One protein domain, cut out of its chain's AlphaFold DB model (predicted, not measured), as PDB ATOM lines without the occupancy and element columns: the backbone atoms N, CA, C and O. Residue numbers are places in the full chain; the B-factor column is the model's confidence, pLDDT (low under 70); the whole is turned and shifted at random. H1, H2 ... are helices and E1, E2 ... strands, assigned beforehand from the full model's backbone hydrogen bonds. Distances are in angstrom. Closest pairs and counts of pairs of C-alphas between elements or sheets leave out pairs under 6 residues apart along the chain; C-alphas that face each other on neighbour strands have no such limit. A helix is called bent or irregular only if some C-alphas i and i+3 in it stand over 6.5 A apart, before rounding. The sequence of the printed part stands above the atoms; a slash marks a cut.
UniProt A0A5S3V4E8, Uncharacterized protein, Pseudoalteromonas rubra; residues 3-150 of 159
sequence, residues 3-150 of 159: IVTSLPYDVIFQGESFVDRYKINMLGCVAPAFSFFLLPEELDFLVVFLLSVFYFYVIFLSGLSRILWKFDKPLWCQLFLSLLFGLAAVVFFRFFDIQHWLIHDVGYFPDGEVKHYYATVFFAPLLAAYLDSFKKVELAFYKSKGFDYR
ATOM      1  N   ILE A   3      75.040  64.669  54.827       82.88
ATOM      2  CA  ILE A   3      76.031  65.189  53.877       82.88
ATOM      3  C   ILE A   3      76.539  64.010  53.057       82.88
ATOM      4  O   ILE A   3      76.999  63.023  53.631       82.88
ATOM      5  N   VAL A   4      76.416  64.094  51.735       81.38
ATOM      6  CA  VAL A   4      76.777  63.000  50.826       81.38
ATOM      7  C   VAL A   4      77.579  63.518  49.635       81.38
ATOM      8  O   VAL A   4      77.343  64.618  49.131       81.38
ATOM      9  N   THR A   5      78.545  62.716  49.195       78.88
ATOM     10  CA  THR A   5      79.369  62.975  48.003       78.88
ATOM     11  C   THR A   5      78.851  62.243  46.765       78.88
ATOM     12  O   THR A   5      79.183  62.631  45.650       78.88
ATOM     13  N   SER A   6      77.990  61.241  46.948       80.31
ATOM     14  CA  SER A   6      77.248  60.545  45.896       80.31
ATOM     15  C   SER A   6      75.772  60.437  46.282       80.31
ATOM     16  O   SER A   6      75.431  60.305  47.461       80.31
ATOM     17  N   LEU A   7      74.888  60.539  45.291       84.19
ATOM     18  CA  LEU A   7      73.446  60.380  45.471       84.19
ATOM     19  C   LEU A   7      72.996  59.029  44.906       84.19
ATOM     20  O   LEU A   7      73.573  58.558  43.925       84.19
ATOM     21  N   PRO A   8      71.961  58.410  45.495       87.50
ATOM     22  CA  PRO A   8      71.261  57.300  44.863       87.50
ATOM     23  C   PRO A   8      70.761  57.690  43.465       87.50
ATOM     24  O   PRO A   8      70.293  58.813  43.262       87.50
ATOM     25  N   TYR A   9      70.861  56.772  42.503       85.50
ATOM     26  CA  TYR A   9      70.540  57.045  41.096       85.50
ATOM     27  C   TYR A   9      69.085  57.504  40.891       85.50
ATOM     28  O   TYR A   9      68.809  58.401  40.099       85.50
ATOM     29  N   ASP A  10      68.153  56.955  41.668       88.25
ATOM     30  CA  ASP A  10      66.742  57.347  41.684       88.25
ATOM     31  C   ASP A  10      66.532  58.805  42.120       88.25
ATOM     32  O   ASP A  10      65.637  59.484  41.613       88.25
ATOM     33  N   VAL A  11      67.363  59.305  43.038       88.12
ATOM     34  CA  VAL A  11      67.302  60.693  43.513       88.12
ATOM     35  C   VAL A  11      67.854  61.648  42.460       88.12
ATOM     36  O   VAL A  11      67.249  62.699  42.247       88.12
ATOM     37  N   ILE A  12      68.945  61.272  41.785       87.62
ATOM     38  CA  ILE A  12      69.539  62.047  40.683       87.62
ATOM     39  C   ILE A  12      68.517  62.207  39.555       87.62
ATOM     40  O   ILE A  12      68.169  63.329  39.195       87.62
ATOM     41  N   PHE A  13      67.933  61.100  39.092       89.19
ATOM     42  CA  PHE A  13      66.939  61.117  38.016       89.19
ATOM     43  C   PHE A  13      65.708  61.977  38.357       89.19
ATOM     44  O   PHE A  13      65.189  62.725  37.526       89.19
ATOM     45  N   GLN A  14      65.233  61.916  39.606       90.81
ATOM     46  CA  GLN A  14      64.150  62.795  40.062       90.81
ATOM     47  C   GLN A  14      64.564  64.274  40.087       90.81
ATOM     48  O   GLN A  14      63.722  65.131  39.815       90.81
ATOM     49  N   GLY A  15      65.822  64.570  40.426       88.81
ATOM     50  CA  GLY A  15      66.383  65.921  40.415       88.81
ATOM     51  C   GLY A  15      66.423  66.509  39.011       88.81
ATOM     52  O   GLY A  15      65.889  67.596  38.796       88.81
ATOM     53  N   GLU A  16      66.945  65.760  38.045       89.38
ATOM     54  CA  GLU A  16      66.973  66.151  36.629       89.38
ATOM     55  C   GLU A  16      65.558  66.415  36.098       89.38
ATOM     56  O   GLU A  16      65.267  67.503  35.597       89.38
ATOM     57  N   SER A  17      64.625  65.482  36.325       91.00
ATOM     58  CA  SER A  17      63.225  65.658  35.915       91.00
ATOM     59  C   SER A  17      62.567  66.881  36.569       91.00
ATOM     60  O   SER A  17      61.747  67.567  35.950       91.00
ATOM     61  N   PHE A  18      62.915  67.183  37.822       92.25
ATOM     62  CA  PHE A  18      62.432  68.377  38.511       92.25
ATOM     63  C   PHE A  18      62.985  69.662  37.882       92.25
ATOM     64  O   PHE A  18      62.222  70.610  37.674       92.25
ATOM     65  N   VAL A  19      64.273  69.687  37.534       92.31
ATOM     66  CA  VAL A  19      64.921  70.813  36.847       92.31
ATOM     67  C   VAL A  19      64.338  71.022  35.447       92.31
ATOM     68  O   VAL A  19      64.101  72.161  35.047       92.31
ATOM     69  N   ASP A  20      64.022  69.963  34.711       91.25
ATOM     70  CA  ASP A  20      63.409  70.097  33.384       91.25
ATOM     71  C   ASP A  20      61.982  70.640  33.453       91.25
ATOM     72  O   ASP A  20      61.617  71.552  32.704       91.25
ATOM     73  N   ARG A  21      61.184  70.177  34.422       91.06
ATOM     74  CA  ARG A  21      59.872  70.786  34.702       91.06
ATOM     75  C   ARG A  21      60.011  72.246  35.115       91.06
ATOM     76  O   ARG A  21      59.188  73.064  34.719       91.06
ATOM     77  N   TYR A  22      61.034  72.581  35.900       91.38
ATOM     78  CA  TYR A  22      61.340  73.958  36.280       91.38
ATOM     79  C   TYR A  22      61.598  74.846  35.055       91.38
ATOM     80  O   TYR A  22      60.974  75.906  34.950       91.38
ATOM     81  N   LYS A  23      62.443  74.398  34.115       90.19
ATOM     82  CA  LYS A  23      62.761  75.133  32.878       90.19
ATOM     83  C   LYS A  23      61.494  75.509  32.110       90.19
ATOM     84  O   LYS A  23      61.275  76.673  31.783       90.19
ATOM     85  N   ILE A  24      60.621  74.527  31.890       87.50
ATOM     86  CA  ILE A  24      59.366  74.718  31.151       87.50
ATOM     87  C   ILE A  24      58.407  75.626  31.930       87.50
ATOM     88  O   ILE A  24      57.863  76.581  31.377       87.50
ATOM     89  N   ASN A  25      58.217  75.361  33.225       86.06
ATOM     90  CA  ASN A  25      57.232  76.076  34.033       86.06
ATOM     91  C   ASN A  25      57.584  77.555  34.214       86.06
ATOM     92  O   ASN A  25      56.687  78.391  34.144       86.06
ATOM     93  N   MET A  26      58.858  77.900  34.432       85.06
ATOM     94  CA  MET A  26      59.249  79.303  34.615       85.06
ATOM     95  C   MET A  26      59.103  80.120  33.336       85.06
ATOM     96  O   MET A  26      58.596  81.238  33.402       85.06
ATOM     97  N   LEU A  27      59.459  79.562  32.175       80.62
ATOM     98  CA  LEU A  27      59.192  80.212  30.887       80.62
ATOM     99  C   LEU A  27      57.682  80.376  30.660       80.62
ATOM    100  O   LEU A  27      57.219  81.447  30.268       80.62
ATOM    101  N   GLY A  28      56.899  79.352  31.008       82.12
ATOM    102  CA  GLY A  28      55.438  79.398  30.968       82.12
ATOM    103  C   GLY A  28      54.814  80.433  31.911       82.12
ATOM    104  O   GLY A  28      53.717  80.902  31.641       82.12
ATOM    105  N   CYS A  29      55.501  80.847  32.980       81.62
ATOM    106  CA  CYS A  29      55.021  81.905  33.877       81.62
ATOM    107  C   CYS A  29      55.185  83.312  33.288       81.62
ATOM    108  O   CYS A  29      54.546  84.244  33.771       81.62
ATOM    109  N   VAL A  30      56.015  83.483  32.260       75.50
ATOM    110  CA  VAL A  30      56.238  84.776  31.598       75.50
ATOM    111  C   VAL A  30      55.203  85.018  30.495       75.50
ATOM    112  O   VAL A  30      54.751  86.144  30.316       75.50
ATOM    113  N   ALA A  31      54.752  83.962  29.810       78.31
ATOM    114  CA  ALA A  31      53.796  84.071  28.707       78.31
ATOM    115  C   ALA A  31      52.479  84.802  29.073       78.31
ATOM    116  O   ALA A  31      52.113  85.714  28.335       78.31
ATOM    117  N   PRO A  32      51.808  84.523  30.213       76.00
ATOM    118  CA  PRO A  32      50.589  85.239  30.600       76.00
ATOM    119  C   PRO A  32      50.792  86.747  30.801       76.00
ATOM    120  O   PRO A  32      49.883  87.523  30.511       76.00
ATOM    121  N   ALA A  33      51.981  87.174  31.242       72.00
ATOM    122  CA  ALA A  33      52.311  88.590  31.390       72.00
ATOM    123  C   ALA A  33      52.387  89.303  30.033       72.00
ATOM    124  O   ALA A  33      51.903  90.421  29.897       72.00
ATOM    125  N   PHE A  34      52.942  88.643  29.016       69.50
ATOM    126  CA  PHE A  34      52.994  89.186  27.656       69.50
ATOM    127  C   PHE A  34      51.642  89.120  26.947       69.50
ATOM    128  O   PHE A  34      51.282  90.051  26.235       69.50
ATOM    129  N   SER A  35      50.857  88.064  27.173       71.06
ATOM    130  CA  SER A  35      49.495  87.968  26.634       71.06
ATOM    131  C   SER A  35      48.575  89.064  27.172       71.06
ATOM    132  O   SER A  35      47.624  89.439  26.494       71.06
ATOM    133  N   PHE A  36      48.868  89.608  28.357       69.81
ATOM    134  CA  PHE A  36      48.099  90.702  28.943       69.81
ATOM    135  C   PHE A  36      48.037  91.929  28.031       69.81
ATOM    136  O   PHE A  36      46.980  92.538  27.900       69.81
ATOM    137  N   PHE A  37      49.134  92.253  27.353       66.88
ATOM    138  CA  PHE A  37      49.214  93.387  26.438       66.88
ATOM    139  C   PHE A  37      48.339  93.270  25.187       66.88
ATOM    140  O   PHE A  37      47.997  94.284  24.592       66.88
ATOM    141  N   LEU A  38      47.979  92.050  24.788       68.31
ATOM    142  CA  LEU A  38      47.204  91.787  23.572       68.31
ATOM    143  C   LEU A  38      45.688  91.807  23.815       68.31
ATOM    144  O   LEU A  38      44.912  91.596  22.885       68.31
ATOM    145  N   LEU A  39      45.260  91.992  25.066       67.69
ATOM    146  CA  LEU A  39      43.856  91.893  25.452       67.69
ATOM    147  C   LEU A  39      43.163  93.261  25.394       67.69
ATOM    148  O   LEU A  39      43.731  94.229  25.907       67.69
ATOM    149  N   PRO A  40      41.935  93.333  24.839       67.06
ATOM    150  CA  PRO A  40      41.181  94.577  24.744       67.06
ATOM    151  C   PRO A  40      40.845  95.144  26.129       67.06
ATOM    152  O   PRO A  40      40.568  94.387  27.061       67.06
ATOM    153  N   GLU A  41      40.834  96.476  26.228       68.75
ATOM    154  CA  GLU A  41      40.669  97.240  27.480       68.75
ATOM    155  C   GLU A  41      39.363  96.920  28.241       68.75
ATOM    156  O   GLU A  41      39.266  97.063  29.458       68.75
ATOM    157  N   GLU A  42      38.343  96.424  27.540       66.69
ATOM    158  CA  GLU A  42      37.046  96.062  28.122       66.69
ATOM    159  C   GLU A  42      37.107  94.831  29.048       66.69
ATOM    160  O   GLU A  42      36.229  94.638  29.891       66.69
ATOM    161  N   LEU A  43      38.138  93.985  28.919       66.00
ATOM    162  CA  LEU A  43      38.298  92.748  29.699       66.00
ATOM    163  C   LEU A  43      39.243  92.900  30.903       66.00
ATOM    164  O   LEU A  43      39.513  91.917  31.604       66.00
ATOM    165  N   ASP A  44      39.712  94.117  31.174       70.69
ATOM    166  CA  ASP A  44      40.797  94.410  32.115       70.69
ATOM    167  C   ASP A  44      40.589  93.790  33.493       70.69
ATOM    168  O   ASP A  44      41.467  93.097  34.003       70.69
ATOM    169  N   PHE A  45      39.410  93.960  34.088       76.00
ATOM    170  CA  PHE A  45      39.173  93.524  35.464       76.00
ATOM    171  C   PHE A  45      39.203  92.000  35.632       76.00
ATOM    172  O   PHE A  45      39.822  91.484  36.566       76.00
ATOM    173  N   LEU A  46      38.552  91.268  34.722       81.12
ATOM    174  CA  LEU A  46      38.499  89.806  34.773       81.12
ATOM    175  C   LEU A  46      39.885  89.204  34.526       81.12
ATOM    176  O   LEU A  46      40.299  88.272  35.215       81.12
ATOM    177  N   VAL A  47      40.616  89.753  33.560       77.75
ATOM    178  CA  VAL A  47      41.951  89.277  33.195       77.75
ATOM    179  C   VAL A  47      42.956  89.571  34.304       77.75
ATOM    180  O   VAL A  47      43.715  88.679  34.683       77.75
ATOM    181  N   VAL A  48      42.938  90.779  34.877       78.00
ATOM    182  CA  VAL A  48      43.774  91.133  36.036       78.00
ATOM    183  C   VAL A  48      43.495  90.190  37.202       78.00
ATOM    184  O   VAL A  48      44.435  89.719  37.843       78.00
ATOM    185  N   PHE A  49      42.227  89.854  37.455       83.56
ATOM    186  CA  PHE A  49      41.862  88.889  38.490       83.56
ATOM    187  C   PHE A  49      42.433  87.492  38.204       83.56
ATOM    188  O   PHE A  49      43.087  86.913  39.071       83.56
ATOM    189  N   LEU A  50      42.256  86.960  36.989       84.75
ATOM    190  CA  LEU A  50      42.779  85.642  36.607       84.75
ATOM    191  C   LEU A  50      44.310  85.578  36.673       84.75
ATOM    192  O   LEU A  50      44.855  84.617  37.217       84.75
ATOM    193  N   LEU A  51      45.004  86.611  36.186       83.69
ATOM    194  CA  LEU A  51      46.459  86.730  36.309       83.69
ATOM    195  C   LEU A  51      46.881  86.773  37.777       83.69
ATOM    196  O   LEU A  51      47.804  86.062  38.169       83.69
ATOM    197  N   SER A  52      46.177  87.540  38.610       84.06
ATOM    198  CA  SER A  52      46.462  87.624  40.045       84.06
ATOM    199  C   SER A  52      46.314  86.264  40.732       84.06
ATOM    200  O   SER A  52      47.195  85.866  41.493       84.06
ATOM    201  N   VAL A  53      45.252  85.509  40.427       88.19
ATOM    202  CA  VAL A  53      45.043  84.149  40.958       88.19
ATOM    203  C   VAL A  53      46.141  83.194  40.480       88.19
ATOM    204  O   VAL A  53      46.698  82.440  41.283       88.19
ATOM    205  N   PHE A  54      46.493  83.243  39.193       89.31
ATOM    206  CA  PHE A  54      47.560  82.420  38.628       89.31
ATOM    207  C   PHE A  54      48.910  82.701  39.300       89.31
ATOM    208  O   PHE A  54      49.567  81.775  39.780       89.31
ATOM    209  N   TYR A  55      49.314  83.967  39.408       88.62
ATOM    210  CA  TYR A  55      50.588  84.323  40.032       88.62
ATOM    211  C   TYR A  55      50.597  84.088  41.539       88.62
ATOM    212  O   TYR A  55      51.626  83.680  42.075       88.62
ATOM    213  N   PHE A  56      49.459  84.231  42.222       89.50
ATOM    214  CA  PHE A  56      49.333  83.808  43.616       89.50
ATOM    215  C   PHE A  56      49.627  82.309  43.768       89.50
ATOM    216  O   PHE A  56      50.398  81.906  44.644       89.50
ATOM    217  N   TYR A  57      49.083  81.474  42.878       90.00
ATOM    218  CA  TYR A  57      49.405  80.049  42.854       90.00
ATOM    219  C   TYR A  57      50.900  79.805  42.592       90.00
ATOM    220  O   TYR A  57      51.539  79.059  43.340       90.00
ATOM    221  N   VAL A  58      51.484  80.456  41.584       88.81
ATOM    222  CA  VAL A  58      52.907  80.303  41.237       88.81
ATOM    223  C   VAL A  58      53.811  80.683  42.414       88.81
ATOM    224  O   VAL A  58      54.733  79.932  42.746       88.81
ATOM    225  N   ILE A  59      53.524  81.801  43.082       89.12
ATOM    226  CA  ILE A  59      54.372  82.375  44.133       89.12
ATOM    227  C   ILE A  59      54.191  81.669  45.475       89.12
ATOM    228  O   ILE A  59      55.172  81.518  46.192       89.12
ATOM    229  N   PHE A  60      52.995  81.208  45.844       88.06
ATOM    230  CA  PHE A  60      52.754  80.676  47.199       88.06
ATOM    231  C   PHE A  60      52.434  79.179  47.242       88.06
ATOM    232  O   PHE A  60      52.690  78.504  48.246       88.06
ATOM    233  N   LEU A  61      51.867  78.628  46.170       87.00
ATOM    234  CA  LEU A  61      51.343  77.261  46.167       87.00
ATOM    235  C   LEU A  61      52.202  76.285  45.362       87.00
ATOM    236  O   LEU A  61      52.176  75.090  45.662       87.00
ATOM    237  N   SER A  62      52.994  76.767  44.402       89.00
ATOM    238  CA  SER A  62      53.833  75.901  43.573       89.00
ATOM    239  C   SER A  62      54.873  75.131  44.399       89.00
ATOM    240  O   SER A  62      55.468  75.642  45.354       89.00
ATOM    241  N   GLY A  63      55.120  73.872  44.016       87.50
ATOM    242  CA  GLY A  63      56.126  73.028  44.669       87.50
ATOM    243  C   GLY A  63      57.530  73.635  44.601       87.50
ATOM    244  O   GLY A  63      58.255  73.607  45.592       87.50
ATOM    245  N   LEU A  64      57.867  74.258  43.467       90.19
ATOM    246  CA  LEU A  64      59.108  75.006  43.273       90.19
ATOM    247  C   LEU A  64      59.254  76.131  44.298       90.19
ATOM    248  O   LEU A  64      60.258  76.177  45.006       90.19
ATOM    249  N   SER A  65      58.247  77.002  44.409       91.88
ATOM    250  CA  SER A  65      58.273  78.110  45.361       91.88
ATOM    251  C   SER A  65      58.477  77.607  46.787       91.88
ATOM    252  O   SER A  65      59.367  78.079  47.489       91.88
ATOM    253  N   ARG A  66      57.725  76.585  47.205       92.75
ATOM    254  CA  ARG A  66      57.839  76.024  48.559       92.75
ATOM    255  C   ARG A  66      59.223  75.441  48.842       92.75
ATOM    256  O   ARG A  66      59.749  75.634  49.938       92.75
ATOM    257  N   ILE A  67      59.810  74.733  47.874       92.31
ATOM    258  CA  ILE A  67      61.159  74.164  47.993       92.31
ATOM    259  C   ILE A  67      62.186  75.289  48.119       92.31
ATOM    260  O   ILE A  67      62.965  75.295  49.072       92.31
ATOM    261  N   LEU A  68      62.153  76.274  47.222       94.06
ATOM    262  CA  LEU A  68      63.095  77.390  47.241       94.06
ATOM    263  C   LEU A  68      62.935  78.242  48.504       94.06
ATOM    264  O   LEU A  68      63.914  78.511  49.187       94.06
ATOM    265  N   TRP A  69      61.711  78.559  48.922       95.00
ATOM    266  CA  TRP A  69      61.467  79.311  50.156       95.00
ATOM    267  C   TRP A  69      62.061  78.632  51.400       95.00
ATOM    268  O   TRP A  69      62.521  79.295  52.332       95.00
ATOM    269  N   LYS A  70      62.060  77.296  51.430       93.69
ATOM    270  CA  LYS A  70      62.588  76.527  52.559       93.69
ATOM    271  C   LYS A  70      64.101  76.304  52.481       93.69
ATOM    272  O   LYS A  70      64.750  76.331  53.525       93.69
ATOM    273  N   PHE A  71      64.650  76.066  51.291       92.75
ATOM    274  CA  PHE A  71      66.021  75.564  51.121       92.75
ATOM    275  C   PHE A  71      66.984  76.527  50.409       92.75
ATOM    276  O   PHE A  71      68.195  76.352  50.549       92.75
ATOM    277  N   ASP A  72      66.477  77.543  49.707       92.88
ATOM    278  CA  ASP A  72      67.256  78.592  49.031       92.88
ATOM    279  C   ASP A  72      66.436  79.897  48.890       92.88
ATOM    280  O   ASP A  72      65.946  80.267  47.818       92.88
ATOM    281  N   LYS A  73      66.244  80.594  50.021       93.81
ATOM    282  CA  LYS A  73      65.523  81.879  50.072       93.81
ATOM    283  C   LYS A  73      66.117  82.953  49.154       93.81
ATOM    284  O   LYS A  73      65.328  83.664  48.535       93.81
ATOM    285  N   PRO A  74      67.454  83.111  49.047       94.50
ATOM    286  CA  PRO A  74      68.036  84.067  48.113       94.50
ATOM    287  C   PRO A  74      67.576  83.827  46.677       94.50
ATOM    288  O   PRO A  74      67.123  84.770  46.027       94.50
ATOM    289  N   LEU A  75      67.609  82.576  46.207       93.38
ATOM    290  CA  LEU A  75      67.139  82.251  44.864       93.38
ATOM    291  C   LEU A  75      65.630  82.460  44.711       93.38
ATOM    292  O   LEU A  75      65.183  82.969  43.684       93.38
ATOM    293  N   TRP A  76      64.844  82.114  45.735       95.00
ATOM    294  CA  TRP A  76      63.409  82.411  45.751       95.00
ATOM    295  C   TRP A  76      63.158  83.905  45.517       95.00
ATOM    296  O   TRP A  76      62.392  84.267  44.627       95.00
ATOM    297  N   CYS A  77      63.848  84.773  46.262       93.44
ATOM    298  CA  CYS A  77      63.722  86.219  46.103       93.44
ATOM    299  C   CYS A  77      64.130  86.660  44.696       93.44
ATOM    300  O   CYS A  77      63.388  87.398  44.059       93.44
ATOM    301  N   GLN A  78      65.265  86.179  44.187       93.50
ATOM    302  CA  GLN A  78      65.745  86.531  42.849       93.50
ATOM    303  C   GLN A  78      64.743  86.169  41.752       93.50
ATOM    304  O   GLN A  78      64.512  86.980  40.863       93.50
ATOM    305  N   LEU A  79      64.117  84.994  41.813       92.69
ATOM    306  CA  LEU A  79      63.154  84.571  40.796       92.69
ATOM    307  C   LEU A  79      61.795  85.254  40.984       92.69
ATOM    308  O   LEU A  79      61.300  85.921  40.079       92.69
ATOM    309  N   PHE A  80      61.181  85.123  42.159       92.44
ATOM    310  CA  PHE A  80      59.791  85.541  42.346       92.44
ATOM    311  C   PHE A  80      59.629  87.051  42.547       92.44
ATOM    312  O   PHE A  80      58.628  87.597  42.088       92.44
ATOM    313  N   LEU A  81      60.601  87.759  43.143       91.44
ATOM    314  CA  LEU A  81      60.544  89.229  43.172       91.44
ATOM    315  C   LEU A  81      60.807  89.821  41.790       91.44
ATOM    316  O   LEU A  81      60.136  90.779  41.427       91.44
ATOM    317  N   SER A  82      61.714  89.243  40.994       92.31
ATOM    318  CA  SER A  82      61.924  89.700  39.612       92.31
ATOM    319  C   SER A  82      60.695  89.453  38.740       92.31
ATOM    320  O   SER A  82      60.356  90.288  37.907       92.31
ATOM    321  N   LEU A  83      59.984  88.341  38.959       90.44
ATOM    322  CA  LEU A  83      58.696  88.083  38.314       90.44
ATOM    323  C   LEU A  83      57.654  89.137  38.710       90.44
ATOM    324  O   LEU A  83      57.026  89.724  37.837       90.44
ATOM    325  N   LEU A  84      57.498  89.414  40.010       90.12
ATOM    326  CA  LEU A  84      56.588  90.454  40.503       90.12
ATOM    327  C   LEU A  84      56.947  91.845  39.973       90.12
ATOM    328  O   LEU A  84      56.056  92.622  39.645       90.12
ATOM    329  N   PHE A  85      58.237  92.149  39.861       89.94
ATOM    330  CA  PHE A  85      58.726  93.409  39.316       89.94
ATOM    331  C   PHE A  85      58.360  93.568  37.835       89.94
ATOM    332  O   PHE A  85      57.806  94.597  37.453       89.94
ATOM    333  N   GLY A  86      58.575  92.529  37.021       88.50
ATOM    334  CA  GLY A  86      58.127  92.507  35.626       88.50
ATOM    335  C   GLY A  86      56.610  92.669  35.503       88.50
ATOM    336  O   GLY A  86      56.135  93.475  34.708       88.50
ATOM    337  N   LEU A  87      55.833  91.981  36.346       87.12
ATOM    338  CA  LEU A  87      54.371  92.106  36.366       87.12
ATOM    339  C   LEU A  87      53.892  93.505  36.751       87.12
ATOM    340  O   LEU A  87      52.969  94.027  36.131       87.12
ATOM    341  N   ALA A  88      54.526  94.129  37.742       86.00
ATOM    342  CA  ALA A  88      54.213  95.496  38.131       86.00
ATOM    343  C   ALA A  88      54.469  96.473  36.975       86.00
ATOM    344  O   ALA A  88      53.640  97.347  36.728       86.00
ATOM    345  N   ALA A  89      55.562  96.292  36.226       87.12
ATOM    346  CA  ALA A  89      55.853  97.096  35.042       87.12
ATOM    347  C   ALA A  89      54.804  96.899  33.939       87.12
ATOM    348  O   ALA A  89      54.347  97.871  33.348       87.12
ATOM    349  N   VAL A  90      54.374  95.659  33.695       85.44
ATOM    350  CA  VAL A  90      53.316  95.343  32.723       85.44
ATOM    351  C   VAL A  90      52.001  96.037  33.080       85.44
ATOM    352  O   VAL A  90      51.393  96.688  32.232       85.44
ATOM    353  N   VAL A  91      51.580  95.947  34.343       82.75
ATOM    354  CA  VAL A  91      50.374  96.633  34.833       82.75
ATOM    355  C   VAL A  91      50.539  98.149  34.725       82.75
ATOM    356  O   VAL A  91      49.641  98.826  34.235       82.75
ATOM    357  N   PHE A  92      51.696  98.686  35.115       84.94
ATOM    358  CA  PHE A  92      51.989 100.114  35.022       84.94
ATOM    359  C   PHE A  92      51.911 100.629  33.579       84.94
ATOM    360  O   PHE A  92      51.177 101.575  33.322       84.94
ATOM    361  N   PHE A  93      52.601  99.995  32.624       83.31
ATOM    362  CA  PHE A  93      52.622 100.426  31.220       83.31
ATOM    363  C   PHE A  93      51.309 100.185  30.471       83.31
ATOM    364  O   PHE A  93      51.109 100.778  29.411       83.31
ATOM    365  N   ARG A  94      50.401  99.359  31.005       78.50
ATOM    366  CA  ARG A  94      49.024  99.298  30.499       78.50
ATOM    367  C   ARG A  94      48.304 100.623  30.740       78.50
ATOM    368  O   ARG A  94      47.748 101.185  29.806       78.50
ATOM    369  N   PHE A  95      48.357 101.127  31.974       79.19
ATOM    370  CA  PHE A  95      47.632 102.336  32.380       79.19
ATOM    371  C   PHE A  95      48.397 103.636  32.118       79.19
ATOM    372  O   PHE A  95      47.791 104.700  32.020       79.19
ATOM    373  N   PHE A  96      49.723 103.573  32.015       82.94
ATOM    374  CA  PHE A  96      50.559 104.721  31.704       82.94
ATOM    375  C   PHE A  96      50.750 104.856  30.193       82.94
ATOM    376  O   PHE A  96      51.321 103.981  29.536       82.94
ATOM    377  N   ASP A  97      50.312 105.985  29.638       82.06
ATOM    378  CA  ASP A  97      50.524 106.295  28.230       82.06
ATOM    379  C   ASP A  97      51.947 106.811  27.979       82.06
ATOM    380  O   ASP A  97      52.211 108.004  27.816       82.06
ATOM    381  N   ILE A  98      52.891 105.868  27.947       82.19
ATOM    382  CA  ILE A  98      54.292 106.156  27.629       82.19
ATOM    383  C   ILE A  98      54.461 106.757  26.231       82.19
ATOM    384  O   ILE A  98      55.423 107.481  26.000       82.19
ATOM    385  N   GLN A  99      53.550 106.480  25.297       83.06
ATOM    386  CA  GLN A  99      53.655 106.996  23.938       83.06
ATOM    387  C   GLN A  99      53.324 108.485  23.913       83.06
ATOM    388  O   GLN A  99      54.109 109.270  23.383       83.06
ATOM    389  N   HIS A 100      52.233 108.882  24.567       84.50
ATOM    390  CA  HIS A 100      51.921 110.292  24.779       84.50
ATOM    391  C   HIS A 100      53.051 111.012  25.525       84.50
ATOM    392  O   HIS A 100      53.487 112.078  25.096       84.50
ATOM    393  N   TRP A 101      53.584 110.404  26.589       85.81
ATOM    394  CA  TRP A 101      54.699 110.975  27.348       85.81
ATOM    395  C   TRP A 101      55.958 111.191  26.489       85.81
ATOM    396  O   TRP A 101      56.543 112.272  26.511       85.81
ATOM    397  N   LEU A 102      56.350 110.206  25.671       84.69
ATOM    398  CA  LEU A 102      57.501 110.328  24.766       84.69
ATOM    399  C   LEU A 102      57.305 111.427  23.715       84.69
ATOM    400  O   LEU A 102      58.246 112.163  23.420       84.69
ATOM    401  N   ILE A 103      56.092 111.567  23.182       84.75
ATOM    402  CA  ILE A 103      55.773 112.579  22.170       84.75
ATOM    403  C   ILE A 103      55.782 113.983  22.779       84.75
ATOM    404  O   ILE A 103      56.380 114.893  22.207       84.75
ATOM    405  N   HIS A 104      55.132 114.169  23.927       85.62
ATOM    406  CA  HIS A 104      54.898 115.497  24.494       85.62
ATOM    407  C   HIS A 104      56.053 116.019  25.349       85.62
ATOM    408  O   HIS A 104      56.387 117.197  25.236       85.62
ATOM    409  N   ASP A 105      56.690 115.164  26.152       85.00
ATOM    410  CA  ASP A 105      57.741 115.599  27.081       85.00
ATOM    411  C   ASP A 105      59.152 115.377  26.520       85.00
ATOM    412  O   ASP A 105      60.079 116.107  26.871       85.00
ATOM    413  N   VAL A 106      59.330 114.385  25.638       84.12
ATOM    414  CA  VAL A 106      60.643 114.032  25.059       84.12
ATOM    415  C   VAL A 106      60.755 114.445  23.583       84.12
ATOM    416  O   VAL A 106      61.862 114.527  23.050       84.12
ATOM    417  N   GLY A 107      59.638 114.748  22.910       82.25
ATOM    418  CA  GLY A 107      59.615 115.096  21.485       82.25
ATOM    419  C   GLY A 107      59.967 113.929  20.554       82.25
ATOM    420  O   GLY A 107      60.280 114.148  19.383       82.25
ATOM    421  N   TYR A 108      59.956 112.695  21.064       81.81
ATOM    422  CA  TYR A 108      60.256 111.489  20.302       81.81
ATOM    423  C   TYR A 108      58.962 110.868  19.779       81.81
ATOM    424  O   TYR A 108      58.055 110.561  20.550       81.81
ATOM    425  N   PHE A 109      58.897 110.651  18.467       81.94
ATOM    426  CA  PHE A 109      57.776 109.995  17.800       81.94
ATOM    427  C   PHE A 109      58.174 108.556  17.464       81.94
ATOM    428  O   PHE A 109      58.840 108.338  16.451       81.94
ATOM    429  N   PRO A 110      57.843 107.575  18.321       77.31
ATOM    430  CA  PRO A 110      58.160 106.187  18.037       77.31
ATOM    431  C   PRO A 110      57.329 105.641  16.875       77.31
ATOM    432  O   PRO A 110      56.112 105.831  16.826       77.31
ATOM    433  N   ASP A 111      57.982 104.876  16.004       74.81
ATOM    434  CA  ASP A 111      57.304 104.048  15.012       74.81
ATOM    435  C   ASP A 111      56.732 102.793  15.699       74.81
ATOM    436  O   ASP A 111      57.450 101.834  15.981       74.81
ATOM    437  N   GLY A 112      55.426 102.804  15.981       74.75
ATOM    438  CA  GLY A 112      54.686 101.672  16.561       74.75
ATOM    439  C   GLY A 112      54.505 101.712  18.087       74.75
ATOM    440  O   GLY A 112      54.786 102.709  18.752       74.75
ATOM    441  N   GLU A 113      53.986 100.616  18.657       75.00
ATOM    442  CA  GLU A 113      53.715 100.509  20.098       75.00
ATOM    443  C   GLU A 113      54.983 100.202  20.905       75.00
ATOM    444  O   GLU A 113      55.538  99.105  20.864       75.00
ATOM    445  N   VAL A 114      55.410 101.167  21.720       80.38
ATOM    446  CA  VAL A 114      56.626 101.055  22.544       80.38
ATOM    447  C   VAL A 114      56.421 100.350  23.888       80.38
ATOM    448  O   VAL A 114      57.386  99.858  24.476       80.38
ATOM    449  N   LYS A 115      55.178 100.271  24.380       81.31
ATOM    450  CA  LYS A 115      54.832  99.761  25.723       81.31
ATOM    451  C   LYS A 115      55.416  98.367  25.990       81.31
ATOM    452  O   LYS A 115      56.023  98.141  27.037       81.31
ATOM    453  N   HIS A 116      55.317  97.468  25.009       78.69
ATOM    454  CA  HIS A 116      55.791  96.082  25.112       78.69
ATOM    455  C   HIS A 116      57.308  95.996  25.278       78.69
ATOM    456  O   HIS A 116      57.809  95.209  26.083       78.69
ATOM    457  N   TYR A 117      58.053  96.835  24.552       80.50
ATOM    458  CA  TYR A 117      59.515  96.857  24.602       80.50
ATOM    459  C   TYR A 117      60.010  97.326  25.964       80.50
ATOM    460  O   TYR A 117      60.849  96.661  26.573       80.50
ATOM    461  N   TYR A 118      59.443  98.420  26.479       80.94
ATOM    462  CA  TYR A 118      59.795  98.918  27.805       80.94
ATOM    463  C   TYR A 118      59.459  97.894  28.881       80.94
ATOM    464  O   TYR A 118      60.325  97.584  29.691       80.94
ATOM    465  N   ALA A 119      58.273  97.287  28.847       81.69
ATOM    466  CA  ALA A 119      57.898  96.259  29.814       81.69
ATOM    467  C   ALA A 119      58.799  95.011  29.761       81.69
ATOM    468  O   ALA A 119      59.119  94.441  30.803       81.69
ATOM    469  N   THR A 120      59.277  94.617  28.575       83.12
ATOM    470  CA  THR A 120      60.193  93.473  28.404       83.12
ATOM    471  C   THR A 120      61.496  93.660  29.177       83.12
ATOM    472  O   THR A 120      61.997  92.712  29.784       83.12
ATOM    473  N   VAL A 121      62.034  94.882  29.214       87.94
ATOM    474  CA  VAL A 121      63.284  95.189  29.934       87.94
ATOM    475  C   VAL A 121      63.160  94.870  31.428       87.94
ATOM    476  O   VAL A 121      64.115  94.393  32.038       87.94
ATOM    477  N   PHE A 122      61.971  95.029  32.013       88.44
ATOM    478  CA  PHE A 122      61.727  94.728  33.428       88.44
ATOM    479  C   PHE A 122      61.720  93.221  33.735       88.44
ATOM    480  O   PHE A 122      61.836  92.841  34.899       88.44
ATOM    481  N   PHE A 123      61.676  92.353  32.717       88.88
ATOM    482  CA  PHE A 123      61.885  90.909  32.863       88.88
ATOM    483  C   PHE A 123      63.352  90.479  32.722       88.88
ATOM    484  O   PHE A 123      63.667  89.320  32.999       88.88
ATOM    485  N   ALA A 124      64.277  91.375  32.362       90.38
ATOM    486  CA  ALA A 124      65.699  91.033  32.266       90.38
ATOM    487  C   ALA A 124      66.288  90.467  33.580       90.38
ATOM    488  O   ALA A 124      67.000  89.462  33.513       90.38
ATOM    489  N   PRO A 125      65.957  90.999  34.780       91.44
ATOM    490  CA  PRO A 125      66.397  90.401  36.042       91.44
ATOM    491  C   PRO A 125      65.868  88.975  36.247       91.44
ATOM    492  O   PRO A 125      66.594  88.116  36.746       91.44
ATOM    493  N   LEU A 126      64.630  88.701  35.817       91.12
ATOM    494  CA  LEU A 126      64.040  87.365  35.894       91.12
ATOM    495  C   LEU A 126      64.774  86.395  34.969       91.12
ATOM    496  O   LEU A 126      65.095  85.287  35.389       91.12
ATOM    497  N   LEU A 127      65.061  86.813  33.734       90.88
ATOM    498  CA  LEU A 127      65.804  86.000  32.774       90.88
ATOM    499  C   LEU A 127      67.213  85.680  33.285       90.88
ATOM    500  O   LEU A 127      67.646  84.530  33.218       90.88
ATOM    501  N   ALA A 128      67.906  86.673  33.846       91.12
ATOM    502  CA  ALA A 128      69.230  86.485  34.432       91.12
ATOM    503  C   ALA A 128      69.191  85.496  35.609       91.12
ATOM    504  O   ALA A 128      69.972  84.546  35.648       91.12
ATOM    505  N   ALA A 129      68.239  85.671  36.532       91.94
ATOM    506  CA  ALA A 129      68.051  84.756  37.653       91.94
ATOM    507  C   ALA A 129      67.681  83.342  37.181       91.94
ATOM    508  O   ALA A 129      68.181  82.363  37.725       91.94
ATOM    509  N   TYR A 130      66.845  83.221  36.147       92.25
ATOM    510  CA  TYR A 130      66.444  81.945  35.561       92.25
ATOM    511  C   TYR A 130      67.643  81.169  35.003       92.25
ATOM    512  O   TYR A 130      67.814  80.000  35.347       92.25
ATOM    513  N   LEU A 131      68.511  81.804  34.215       90.56
ATOM    514  CA  LEU A 131      69.670  81.129  33.620       90.56
ATOM    515  C   LEU A 131      70.705  80.679  34.667       90.56
ATOM    516  O   LEU A 131      71.289  79.608  34.520       90.56
ATOM    517  N   ASP A 132      70.886  81.438  35.754       90.38
ATOM    518  CA  ASP A 132      71.819  81.090  36.846       90.38
ATOM    519  C   ASP A 132      71.233  80.086  37.867       90.38
ATOM    520  O   ASP A 132      71.924  79.544  38.732       90.38
ATOM    521  N   SER A 133      69.928  79.821  37.803       92.31
ATOM    522  CA  SER A 133      69.227  79.082  38.858       92.31
ATOM    523  C   SER A 133      69.363  77.560  38.797       92.31
ATOM    524  O   SER A 133      69.189  76.923  39.833       92.31
ATOM    525  N   PHE A 134      69.640  76.953  37.635       91.38
ATOM    526  CA  PHE A 134      69.400  75.514  37.411       91.38
ATOM    527  C   PHE A 134      70.062  74.622  38.465       91.38
ATOM    528  O   PHE A 134      69.389  73.834  39.130       91.38
ATOM    529  N   LYS A 135      71.359  74.834  38.700       88.44
ATOM    530  CA  LYS A 135      72.128  74.087  39.701       88.44
ATOM    531  C   LYS A 135      71.616  74.315  41.123       88.44
ATOM    532  O   LYS A 135      71.566  73.395  41.932       88.44
ATOM    533  N   LYS A 136      71.233  75.546  41.457       91.88
ATOM    534  CA  LYS A 136      70.716  75.893  42.788       91.88
ATOM    535  C   LYS A 136      69.332  75.275  43.030       91.88
ATOM    536  O   LYS A 136      69.080  74.766  44.121       91.88
ATOM    537  N   VAL A 137      68.471  75.243  42.009       93.00
ATOM    538  CA  VAL A 137      67.166  74.558  42.036       93.00
ATOM    539  C   VAL A 137      67.350  73.060  42.274       93.00
ATOM    540  O   VAL A 137      66.683  72.489  43.138       93.00
ATOM    541  N   GLU A 138      68.285  72.437  41.561       91.44
ATOM    542  CA  GLU A 138      68.626  71.023  41.718       91.44
ATOM    543  C   GLU A 138      69.121  70.708  43.143       91.44
ATOM    544  O   GLU A 138      68.597  69.824  43.825       91.44
ATOM    545  N   LEU A 139      70.066  71.500  43.660       90.81
ATOM    546  CA  LEU A 139      70.583  71.350  45.024       90.81
ATOM    547  C   LEU A 139      69.494  71.563  46.087       90.81
ATOM    548  O   LEU A 139      69.459  70.849  47.093       90.81
ATOM    549  N   ALA A 140      68.587  72.520  45.881       92.06
ATOM    550  CA  ALA A 140      67.443  72.738  46.764       92.06
ATOM    551  C   ALA A 140      66.481  71.537  46.753       92.06
ATOM    552  O   ALA A 140      65.956  71.155  47.806       92.06
ATOM    553  N   PHE A 141      66.297  70.890  45.599       93.75
ATOM    554  CA  PHE A 141      65.530  69.652  45.494       93.75
ATOM    555  C   PHE A 141      66.184  68.513  46.287       93.75
ATOM    556  O   PHE A 141      65.504  67.873  47.095       93.75
ATOM    557  N   TYR A 142      67.494  68.295  46.164       92.50
ATOM    558  CA  TYR A 142      68.193  67.267  46.950       92.50
ATOM    559  C   TYR A 142      68.091  67.512  48.457       92.50
ATOM    560  O   TYR A 142      67.783  66.585  49.219       92.50
ATOM    561  N   LYS A 143      68.211  68.773  48.891       91.94
ATOM    562  CA  LYS A 143      67.977  69.158  50.292       91.94
ATOM    563  C   LYS A 143      66.555  68.842  50.744       91.94
ATOM    564  O   LYS A 143      66.368  68.360  51.863       91.94
ATOM    565  N   SER A 144      65.559  69.015  49.873       92.19
ATOM    566  CA  SER A 144      64.165  68.650  50.165       92.19
ATOM    567  C   SER A 144      63.959  67.148  50.389       92.19
ATOM    568  O   SER A 144      63.097  66.759  51.175       92.19
ATOM    569  N   LYS A 145      64.800  66.307  49.773       91.44
ATOM    570  CA  LYS A 145      64.845  64.851  49.976       91.44
ATOM    571  C   LYS A 145      65.719  64.428  51.165       91.44
ATOM    572  O   LYS A 145      65.807  63.244  51.470       91.44
ATOM    573  N   GLY A 146      66.331  65.384  51.868       89.62
ATOM    574  CA  GLY A 146      67.141  65.152  53.067       89.62
ATOM    575  C   GLY A 146      68.647  65.009  52.821       89.62
ATOM    576  O   GLY A 146      69.379  64.717  53.778       89.62
ATOM    577  N   PHE A 147      69.109  65.250  51.590       88.06
ATOM    578  CA  PHE A 147      70.511  65.136  51.186       88.06
ATOM    579  C   PHE A 147      71.167  66.515  51.043       88.06
ATOM    580  O   PHE A 147      70.701  67.360  50.284       88.06
ATOM    581  N   ASP A 148      72.271  66.739  51.755       87.50
ATOM    582  CA  ASP A 148      73.167  67.879  51.531       87.50
ATOM    583  C   ASP A 148      74.288  67.426  50.590       87.50
ATOM    584  O   ASP A 148      75.331  66.933  51.027       87.50
ATOM    585  N   TYR A 149      74.019  67.490  49.287       83.81
ATOM    586  CA  TYR A 149      74.954  67.022  48.271       83.81
ATOM    587  C   TYR A 149      76.117  68.005  48.094       83.81
ATOM    588  O   TYR A 149      75.906  69.186  47.815       83.81
ATOM    589  N   ARG A 150      77.349  67.507  48.256       80.19
ATOM    590  CA  ARG A 150      78.597  68.280  48.084       80.19
ATOM    591  C   ARG A 150      79.548  67.680  47.047       80.19
ATOM    592  O   ARG A 150      80.703  68.090  46.974       80.19
TER     593      ARG A 150
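This is residues 3 to 150 of the 159 residues of an uncharacterized protein of Pseudoalteromonas rubra (UniProt A0A5S3V4E8). Look for a long rod of helices lying lengthwise: H1, H2 and H4 form a loose up-and-down bundle, each running against the one before it, and H6 and H7a follow one another back along H4. At one end H3 and H7b cross each other near the start of H1, with the little strand E1 beyond them; H5 lies past the other end. The printed part has 148 residues, with seven named helices followed by one named strand, and is mostly helix. It is loose, with a radius of gyration of the C-alphas of 19.0 A and spans of 63 by 30 by 21 A.

Find C-alpha 9 at (70.540, 57.045, 41.096); from there H1, residues 9 to 36, runs 42.2 A to C-alpha 36 at (48.099, 90.702, 28.943). H1 is neither bent nor irregular, but only just: C-alphas 29 and 32 are 6.4 A apart. H2, residues 41 to 61, 29.4 A, is irregular, with C-alphas 42 and 45 8.1 A apart, and has a kink of 35 degrees near residue 48. Next come H3, residues 63 to 71, 12.1 A; H4, residues 73 to 95, 32.4 A; H5, residues 98 to 105, 10.1 A; and H6, residues 115 to 121, 10.5 A. H7, residues 124 to 144, was assigned as one helix by its hydrogen bonds but is bent, C-alphas 132 and 135 being 7.6 A apart; its arms are H7a, residues 124 to 132, 12.5 A, and H7b, residues 135 to 144, 14.2 A. E1, residues 147 to 149, 5.6 A, ends at C-alpha 149 (74.954, 67.022, 48.271).

Start at the hub, H4. It touches H7a, closest C-alphas Ser 82 and Leu 126 at 4.9 A, and, with residues 86 to 94 alone, H6, Val 90 and Ala 119 at 5.5 A. With residues 83 to 90 alone H4 touches H1, Ala 33 and Leu 87 at 6.4 A, the same way at a shallow tilt of 16 degrees. H1 and H2 are a helical hairpin, closest C-alphas Pro 32 and Leu 51 at 7.2 A. H7b touches H3, about perpendicular at 83 degrees, Phe 71 and Ala 140 at 5.4 A. H5 touches no helix. Every O i to N i+4 pair is within hydrogen-bond range in H3, H5, H6, H7a and H7b; H1 has 20 of 24, H2 15 of 17 and H4 18 of 19.

The C-alphas farthest apart, of Pro 8 and His 104, are 63.8 A apart. The printed part has no cut and no long link. Residue 34 and residues 36 to 43 have pLDDT under 70.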